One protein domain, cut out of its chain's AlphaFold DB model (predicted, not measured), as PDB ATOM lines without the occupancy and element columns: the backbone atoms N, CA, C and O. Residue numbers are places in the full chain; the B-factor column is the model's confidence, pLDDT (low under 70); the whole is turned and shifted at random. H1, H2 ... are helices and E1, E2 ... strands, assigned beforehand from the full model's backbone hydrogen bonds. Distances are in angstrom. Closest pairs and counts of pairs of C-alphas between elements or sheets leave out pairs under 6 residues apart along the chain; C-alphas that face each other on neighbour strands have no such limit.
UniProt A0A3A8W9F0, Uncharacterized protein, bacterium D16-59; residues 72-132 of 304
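What this domain is: This is residues 72 to 132 of the 304 residues of an uncharacterized protein of bacterium D16-59 (UniProt A0A3A8W9F0). Two helices, H2 and H3, cross steeply near their middles to make the core, and a small hairpin of two strands, E1 and E2, stands at the first end of H2, with the short helix H1 at that same end. From the far end of H2 a long link, residues 105 to 115, leads round to the beginning of H3. The printed part has 61 residues with three named helices and two named strands, in the order H1, E1, E2, H2, H3; the sheet's order is E1 - E2, antiparallel, and the class is mixed, helices and strands. The whole is compact, with a radius of gyration of the C-alphas of 10.7 A, and rounded, spanning 28 by 21 by 17 A.

How they stand to each other: The sheet is the hairpin of E1, residues 85 to 88, and E2, residues 91 to 94, antiparallel neighbours whose directions stand at 136 degrees. N 86 and O 93 are 2.9 A apart and N 91 and O 88 are 3.0 A apart, both within hydrogen-bond range. E2 is followed with no residue between by H2, residues 95 to 104. The closest C-alphas of E1 and H2 are those of Lys 85 and Tyr 95, 6.1 A apart. H2 touches H3, residues 116 to 127, with the C-alphas of Ile 99 and Ala 123 closest at 5.5 A. These two helices run the same way at a steep tilt of 62 degrees. H1, residues 79 to 82, only just touches H2, with 3 pairs of C-alphas within 8 A, the closest being those of Leu 82 and Tyr 96 at 5.2 A. H3 is apart from H1 and E2, and only just apart from E1, at 8.1 A. In H2 and H3 every O i to N i+4 pair is within hydrogen-bond range; H1 is too short for such a pair, and its one O i to N i+3 pair is within range.

Where its parts are: E1 is 9.7 A long from first to last C-alpha, beginning with C-alpha 85 at (19.150, 35.211, -40.552), and E2 is 9.8 A long. H2 is 14.1 A long and ends with C-alpha 104 at (23.994, 20.178, -30.073). H3, the longest helix with 12 residues, measures 16.5 A and ends with C-alpha 127 at (23.907, 31.477, -27.178). H1 measures 5.2 A.

The domain as a whole: The two C-alphas farthest apart are those of Gly 90 and Ser 113, 31.7 A. The printed part runs from residue 72 to 132 with no cut. The link from H2 to H3, 11 residues, is long; those from H1 to E1, E1 to E2 and E2 to H2 are tight. The mean pLDDT of the printed part is 87.7, and no printed residue is under 70.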
ATOM      1  N   ILE A  72      19.426  16.780 -35.922       81.06
ATOM      2  CA  ILE A  72      18.969  16.482 -34.561       81.06
ATOM      3  C   ILE A  72      17.639  17.166 -34.206       81.06
ATOM      4  O   ILE A  72      17.102  16.936 -33.120       81.06
ATOM      5  N   LEU A  73      17.104  18.019 -35.087       87.50
ATOM      6  CA  LEU A  73      15.873  18.758 -34.825       87.50
ATOM      7  C   LEU A  73      14.627  17.948 -35.242       87.50
ATOM      8  O   LEU A  73      14.624  17.328 -36.305       87.50
ATOM      9  N   PRO A  74      13.539  17.964 -34.447       87.25
ATOM     10  CA  PRO A  74      12.286  17.289 -34.797       87.25
ATOM     11  C   PRO A  74      11.656  17.788 -36.112       87.25
ATOM     12  O   PRO A  74      11.831  18.943 -36.490       87.25
ATOM     13  N   GLU A  75      10.804  16.973 -36.749       86.19
ATOM     14  CA  GLU A  75      10.180  17.274 -38.062       86.19
ATOM     15  C   GLU A  75       9.415  18.608 -38.134       86.19
ATOM     16  O   GLU A  75       9.266  19.202 -39.202       86.19
ATOM     17  N   ARG A  76       8.923  19.106 -36.994       87.38
ATOM     18  CA  ARG A  76       8.234  20.403 -36.900       87.38
ATOM     19  C   ARG A  76       9.146  21.613 -37.154       87.38
ATOM     20  O   ARG A  76       8.627  22.714 -37.304       87.38
ATOM     21  N   TYR A  77      10.467  21.439 -37.158       89.00
ATOM     22  CA  TYR A  77      11.436  22.479 -37.498       89.00
ATOM     23  C   TYR A  77      11.797  22.337 -38.974       89.00
ATOM     24  O   TYR A  77      12.556  21.451 -39.358       89.00
ATOM     25  N   LYS A  78      11.248  23.210 -39.820       87.19
ATOM     26  CA  LYS A  78      11.547  23.202 -41.255       87.19
ATOM     27  C   LYS A  78      12.543  24.301 -41.592       87.19
ATOM     28  O   LYS A  78      12.277  25.467 -41.306       87.19
ATOM     29  N   LYS A  79      13.638  23.945 -42.273       85.12
ATOM     30  CA  LYS A  79      14.657  24.901 -42.752       85.12
ATOM     31  C   LYS A  79      14.043  26.082 -43.514       85.12
ATOM     32  O   LYS A  79      14.399  27.224 -43.263       85.12
ATOM     33  N   SER A  80      13.064  25.819 -44.381       81.94
ATOM     34  CA  SER A  80      12.383  26.850 -45.177       81.94
ATOM     35  C   SER A  80      11.579  27.857 -44.348       81.94
ATOM     36  O   SER A  80      11.433  29.000 -44.759       81.94
ATOM     37  N   GLU A  81      11.030  27.431 -43.205       84.56
ATOM     38  CA  GLU A  81      10.223  28.278 -42.311       84.56
ATOM     39  C   GLU A  81      11.100  29.055 -41.312       84.56
ATOM     40  O   GLU A  81      10.642  30.017 -40.703       84.56
ATOM     41  N   LEU A  82      12.366  28.653 -41.161       84.94
ATOM     42  CA  LEU A  82      13.362  29.236 -40.260       84.94
ATOM     43  C   LEU A  82      14.566  29.800 -41.030       84.94
ATOM     44  O   LEU A  82      15.693  29.782 -40.540       84.94
ATOM     45  N   SER A  83      14.317  30.301 -42.241       83.56
ATOM     46  CA  SER A  83      15.326  30.863 -43.147       83.56
ATOM     47  C   SER A  83      15.798  32.268 -42.760       83.56
ATOM     48  O   SER A  83      16.801  32.739 -43.299       83.56
ATOM     49  N   GLY A  84      15.100  32.925 -41.822       84.50
ATOM     50  CA  GLY A  84      15.530  34.190 -41.231       84.50
ATOM     51  C   GLY A  84      16.954  34.090 -40.679       84.50
ATOM     52  O   GLY A  84      17.367  33.026 -40.213       84.50
ATOM     53  N   LYS A  85      17.708  35.184 -40.797       84.75
ATOM     54  CA  LYS A  85      19.150  35.211 -40.552       84.75
ATOM     55  C   LYS A  85      19.504  35.928 -39.251       84.75
ATOM     56  O   LYS A  85      18.856  36.905 -38.885       84.75
ATOM     57  N   VAL A  86      20.561  35.450 -38.606       84.19
ATOM     58  CA  VAL A  86      21.105  35.936 -37.335       84.19
ATOM     59  C   VAL A  86      22.627  35.787 -37.360       84.19
ATOM     60  O   VAL A  86      23.143  34.847 -37.966       84.19
ATOM     61  N   TYR A  87      23.355  36.716 -36.745       84.25
ATOM     62  CA  TYR A  87      24.795  36.571 -36.565       84.25
ATOM     63  C   TYR A  87      25.088  35.703 -35.343       84.25
ATOM     64  O   TYR A  87      24.512  35.893 -34.273       84.25
ATOM     65  N   TYR A  88      25.996  34.750 -35.501       85.19
ATOM     66  CA  TYR A  88      26.523  33.958 -34.405       85.19
ATOM     67  C   TYR A  88      28.004  33.698 -34.645       85.19
ATOM     68  O   TYR A  88      28.385  33.184 -35.694       85.19
ATOM     69  N   GLN A  89      28.843  34.073 -33.677       84.12
ATOM     70  CA  GLN A  89      30.303  33.953 -33.777       84.12
ATOM     71  C   GLN A  89      30.879  34.640 -35.030       84.12
ATOM     72  O   GLN A  89      31.871  34.190 -35.599       84.12
ATOM     73  N   GLY A  90      30.263  35.750 -35.449       76.56
ATOM     74  CA  GLY A  90      30.677  36.522 -36.622       76.56
ATOM     75  C   GLY A  90      30.197  35.971 -37.969       76.56
ATOM     76  O   GLY A  90      30.472  36.588 -38.998       76.56
ATOM     77  N   GLU A  91      29.455  34.860 -37.993       83.25
ATOM     78  CA  GLU A  91      28.893  34.284 -39.218       83.25
ATOM     79  C   GLU A  91      27.379  34.485 -39.292       83.25
ATOM     80  O   GLU A  91      26.671  34.410 -38.288       83.25
ATOM     81  N   LEU A  92      26.870  34.752 -40.500       85.81
ATOM     82  CA  LEU A  92      25.439  34.923 -40.739       85.81
ATOM     83  C   LEU A  92      24.777  33.561 -40.983       85.81
ATOM     84  O   LEU A  92      24.813  33.028 -42.095       85.81
ATOM     85  N   ILE A  93      24.124  33.032 -39.955       88.19
ATOM     86  CA  ILE A  93      23.453  31.730 -39.979       88.19
ATOM     87  C   ILE A  93      21.931  31.893 -39.991       88.19
ATOM     88  O   ILE A  93      21.390  32.975 -39.773       88.19
ATOM     89  N   THR A  94      21.208  30.825 -40.299       91.44
ATOM     90  CA  THR A  94      19.748  30.757 -40.179       91.44
ATOM     91  C   THR A  94      19.314  30.501 -38.737       91.44
ATOM     92  O   THR A  94      20.041  29.891 -37.951       91.44
ATOM     93  N   TYR A  95      18.079  30.868 -38.390       90.12
ATOM     94  CA  TYR A  95      17.487  30.476 -37.105       90.12
ATOM     95  C   TYR A  95      17.414  28.960 -36.925       90.12
ATOM     96  O   TYR A  95      17.501  28.463 -35.804       90.12
ATOM     97  N   TYR A  96      17.286  28.213 -38.023       92.19
ATOM     98  CA  TYR A  96      17.372  26.758 -37.990       92.19
ATOM     99  C   TYR A  96      18.743  26.284 -37.483       92.19
ATOM    100  O   TYR A  96      18.809  25.502 -36.534       92.19
ATOM    101  N   GLU A  97      19.823  26.794 -38.079       93.06
ATOM    102  CA  GLU A  97      21.204  26.481 -37.694       93.06
ATOM    103  C   GLU A  97      21.508  26.937 -36.262       93.06
ATOM    104  O   GLU A  97      22.170  26.211 -35.520       93.06
ATOM    105  N   LEU A  98      20.965  28.081 -35.827       92.56
ATOM    106  CA  LEU A  98      21.115  28.560 -34.450       92.56
ATOM    107  C   LEU A  98      20.473  27.595 -33.440       92.56
ATOM    108  O   LEU A  98      21.113  27.211 -32.461       92.56
ATOM    109  N   ILE A  99      19.223  27.174 -33.674       93.12
ATOM    110  CA  ILE A  99      18.522  26.224 -32.791       93.12
ATOM    111  C   ILE A  99      19.260  24.885 -32.769       93.12
ATOM    112  O   ILE A  99      19.449  24.311 -31.698       93.12
ATOM    113  N   GLN A 100      19.692  24.398 -33.934       93.25
ATOM    114  CA  GLN A 100      20.464  23.165 -34.036       93.25
ATOM    115  C   GLN A 100      21.742  23.259 -33.196       93.25
ATOM    116  O   GLN A 100      21.954  22.429 -32.315       93.25
ATOM    117  N   THR A 101      22.518  24.325 -33.375       92.94
ATOM    118  CA  THR A 101      23.746  24.583 -32.611       92.94
ATOM    119  C   THR A 101      23.478  24.640 -31.105       92.94
ATOM    120  O   THR A 101      24.215  24.044 -30.320       92.94
ATOM    121  N   ALA A 102      22.399  25.305 -30.676       92.81
ATOM    122  CA  ALA A 102      22.046  25.423 -29.261       92.81
ATOM    123  C   ALA A 102      21.705  24.068 -28.621       92.81
ATOM    124  O   ALA A 102      22.059  23.823 -27.465       92.81
ATOM    125  N   VAL A 103      21.036  23.183 -29.364       93.50
ATOM    126  CA  VAL A 103      20.699  21.833 -28.896       93.50
ATOM    127  C   VAL A 103      21.928  20.921 -28.915       93.50
ATOM    128  O   VAL A 103      22.165  20.221 -27.932       93.50
ATOM    129  N   GLU A 104      22.743  20.955 -29.975       93.12
ATOM    130  CA  GLU A 104      23.994  20.178 -30.073       93.12
ATOM    131  C   GLU A 104      24.977  20.538 -28.953       93.12
ATOM    132  O   GLU A 104      25.595  19.657 -28.355       93.12
ATOM    133  N   ALA A 105      25.072  21.827 -28.612       90.06
ATOM    134  CA  ALA A 105      25.888  22.319 -27.508       90.06
ATOM    135  C   ALA A 105      25.301  22.005 -26.117       90.06
ATOM    136  O   ALA A 105      25.950  22.268 -25.103       90.06
ATOM    137  N   GLY A 106      24.069  21.484 -26.040       90.81
ATOM    138  CA  GLY A 106      23.349  21.267 -24.783       90.81
ATOM    139  C   GLY A 106      22.973  22.561 -24.051       90.81
ATOM    140  O   GLY A 106      22.671  22.517 -22.858       90.81
ATOM    141  N   ALA A 107      22.994  23.707 -24.739       90.38
ATOM    142  CA  ALA A 107      22.659  25.013 -24.172       90.38
ATOM    143  C   ALA A 107      21.153  25.151 -23.899       90.38
ATOM    144  O   ALA A 107      20.751  25.840 -22.962       90.38
ATOM    145  N   ILE A 108      20.322  24.462 -24.687       92.31
ATOM    146  CA  ILE A 108      18.873  24.370 -24.480       92.31
ATOM    147  C   ILE A 108      18.386  22.924 -24.612       92.31
ATOM    148  O   ILE A 108      19.007  22.087 -25.261       92.31
ATOM    149  N   SER A 109      17.219  22.643 -24.033       92.62
ATOM    150  CA  SER A 109      16.417  21.457 -24.347       92.62
ATOM    151  C   SER A 109      15.127  21.909 -25.021       92.62
ATOM    152  O   SER A 109      14.477  22.835 -24.538       92.62
ATOM    153  N   LEU A 110      14.758  21.271 -26.132       91.56
ATOM    154  CA  LEU A 110      13.545  21.634 -26.862       91.56
ATOM    155  C   LEU A 110      12.303  21.235 -26.062       91.56
ATOM    156  O   LEU A 110      12.104  20.060 -25.759       91.56
ATOM    157  N   ASP A 111      11.439  22.206 -25.770       88.88
ATOM    158  CA  ASP A 111      10.116  21.939 -25.212       88.88
ATOM    159  C   ASP A 111       9.112  21.789 -26.362       88.88
ATOM    160  O   ASP A 111       8.732  22.765 -27.021       88.88
ATOM    161  N   GLU A 112       8.686  20.554 -26.631       86.31
ATOM    162  CA  GLU A 112       7.717  20.258 -27.690       86.31
ATOM    163  C   GLU A 112       6.324  20.841 -27.409       86.31
ATOM    164  O   GLU A 112       5.551  21.044 -28.347       86.31
ATOM    165  N   SER A 113       6.002  21.177 -26.155       88.62
ATOM    166  CA  SER A 113       4.740  21.844 -25.811       88.62
ATOM    167  C   SER A 113       4.718  23.324 -26.210       88.62
ATOM    168  O   SER A 113       3.651  23.940 -26.277       88.62
ATOM    169  N   LYS A 114       5.889  23.911 -26.483       92.19
ATOM    170  CA  LYS A 114       6.053  25.319 -26.852       92.19
ATOM    171  C   LYS A 114       6.107  25.493 -28.358       92.19
ATOM    172  O   LYS A 114       6.294  24.540 -29.113       92.19
ATOM    173  N   THR A 115       5.915  26.725 -28.822       89.94
ATOM    174  CA  THR A 115       6.015  27.073 -30.245       89.94
ATOM    175  C   THR A 115       7.469  27.036 -30.714       89.94
ATOM    176  O   THR A 115       8.395  27.126 -29.911       89.94
ATOM    177  N   VAL A 116       7.680  26.915 -32.029       87.38
ATOM    178  CA  VAL A 116       9.033  26.970 -32.615       87.38
ATOM    179  C   VAL A 116       9.698  28.309 -32.280       87.38
ATOM    180  O   VAL A 116      10.833  28.318 -31.824       87.38
ATOM    181  N   GLY A 117       8.954  29.416 -32.390       85.56
ATOM    182  CA  GLY A 117       9.448  30.747 -32.030       85.56
ATOM    183  C   GLY A 117       9.862  30.881 -30.561       85.56
ATOM    184  O   GLY A 117      10.820  31.579 -30.266       85.56
ATOM    185  N   TRP A 118       9.214  30.174 -29.629       88.88
ATOM    186  CA  TRP A 118       9.647  30.189 -28.226       88.88
ATOM    187  C   TRP A 118      10.992  29.475 -28.028       88.88
ATOM    188  O   TRP A 118      11.866  29.992 -27.340       88.88
ATOM    189  N   ASN A 119      11.187  28.311 -28.659       87.75
ATOM    190  CA  ASN A 119      12.475  27.609 -28.604       87.75
ATOM    191  C   ASN A 119      13.581  28.381 -29.351       87.75
ATOM    192  O   ASN A 119      14.728  28.348 -28.919       87.75
ATOM    193  N   MET A 120      13.230  29.114 -30.416       89.31
ATOM    194  CA  MET A 120      14.131  30.032 -31.123       89.31
ATOM    195  C   MET A 120      14.634  31.148 -30.201       89.31
ATOM    196  O   MET A 120      15.840  31.295 -30.039       89.31
ATOM    197  N   LEU A 121      13.725  31.849 -29.514       87.12
ATOM    198  CA  LEU A 121      14.084  32.886 -28.539       87.12
ATOM    199  C   LEU A 121      14.962  32.329 -27.409       87.12
ATOM    200  O   LEU A 121      15.865  33.003 -26.924       87.12
ATOM    201  N   ASN A 122      14.729  31.093 -26.963       89.38
ATOM    202  CA  ASN A 122      15.605  30.473 -25.968       89.38
ATOM    203  C   ASN A 122      17.000  30.165 -26.514       89.38
ATOM    204  O   ASN A 122      17.964  30.286 -25.764       89.38
ATOM    205  N   ALA A 123      17.112  29.758 -27.781       90.62
ATOM    206  CA  ALA A 123      18.401  29.541 -28.429       90.62
ATOM    207  C   ALA A 123      19.195  30.854 -28.516       90.62
ATOM    208  O   ALA A 123      20.357  30.879 -28.118       90.62
ATOM    209  N   GLU A 124      18.553  31.945 -28.946       88.00
ATOM    210  CA  GLU A 124      19.142  33.292 -28.964       88.00
ATOM    211  C   GLU A 124      19.607  33.715 -27.570       88.00
ATOM    212  O   GLU A 124      20.779  34.041 -27.379       88.00
ATOM    213  N   ASN A 125      18.732  33.606 -26.567       86.69
ATOM    214  CA  ASN A 125      19.079  33.947 -25.192       86.69
ATOM    215  C   ASN A 125      20.272  33.128 -24.677       86.69
ATOM    216  O   ASN A 125      21.184  33.668 -24.055       86.69
ATOM    217  N   ALA A 126      20.283  31.815 -24.918       88.06
ATOM    218  CA  ALA A 126      21.312  30.921 -24.392       88.06
ATOM    219  C   ALA A 126      22.669  31.075 -25.096       88.06
ATOM    220  O   ALA A 126      23.709  30.871 -24.469       88.06
ATOM    221  N   LEU A 127      22.678  31.409 -26.389       88.50
ATOM    222  CA  LEU A 127      23.907  31.477 -27.178       88.50
ATOM    223  C   LEU A 127      24.453  32.891 -27.373       88.50
ATOM    224  O   LEU A 127      25.671  33.023 -27.496       88.50
ATOM    225  N   ILE A 128      23.586  33.902 -27.408       84.56
ATOM    226  CA  ILE A 128      23.925  35.279 -27.775       84.56
ATOM    227  C   ILE A 128      23.684  36.208 -26.576       84.56
ATOM    228  O   ILE A 128      24.648  36.702 -25.992       84.56
ATOM    229  N   ASP A 129      22.432  36.393 -26.148       82.44
ATOM    230  CA  ASP A 129      22.092  37.470 -25.202       82.44
ATOM    231  C   ASP A 129      22.677  37.238 -23.798       82.44
ATOM    232  O   ASP A 129      23.199  38.162 -23.179       82.44
ATOM    233  N   SER A 130      22.648  36.002 -23.284       80.88
ATOM    234  CA  SER A 130      23.184  35.677 -21.946       80.88
ATOM    235  C   SER A 130      24.701  35.817 -21.836       80.88
ATOM    236  O   SER A 130      25.237  35.877 -20.729       80.88
ATOM    237  N   LYS A 131      25.389  35.868 -22.977       83.88
ATOM    238  CA  LYS A 131      26.831  36.090 -23.057       83.88
ATOM    239  C   LYS A 131      27.185  37.540 -23.352       83.88
ATOM    240  O   LYS A 131      28.368  37.851 -23.446       83.88
ATOM    241  N   ALA A 132      26.193  38.412 -23.521       85.44
ATOM    242  CA  ALA A 132      26.454  39.804 -23.804       85.44
ATOM    243  C   ALA A 132      27.150  40.463 -22.606       85.44
ATOM    244  O   ALA A 132      26.710  40.352 -21.458       85.44
TER     245      ALA A 132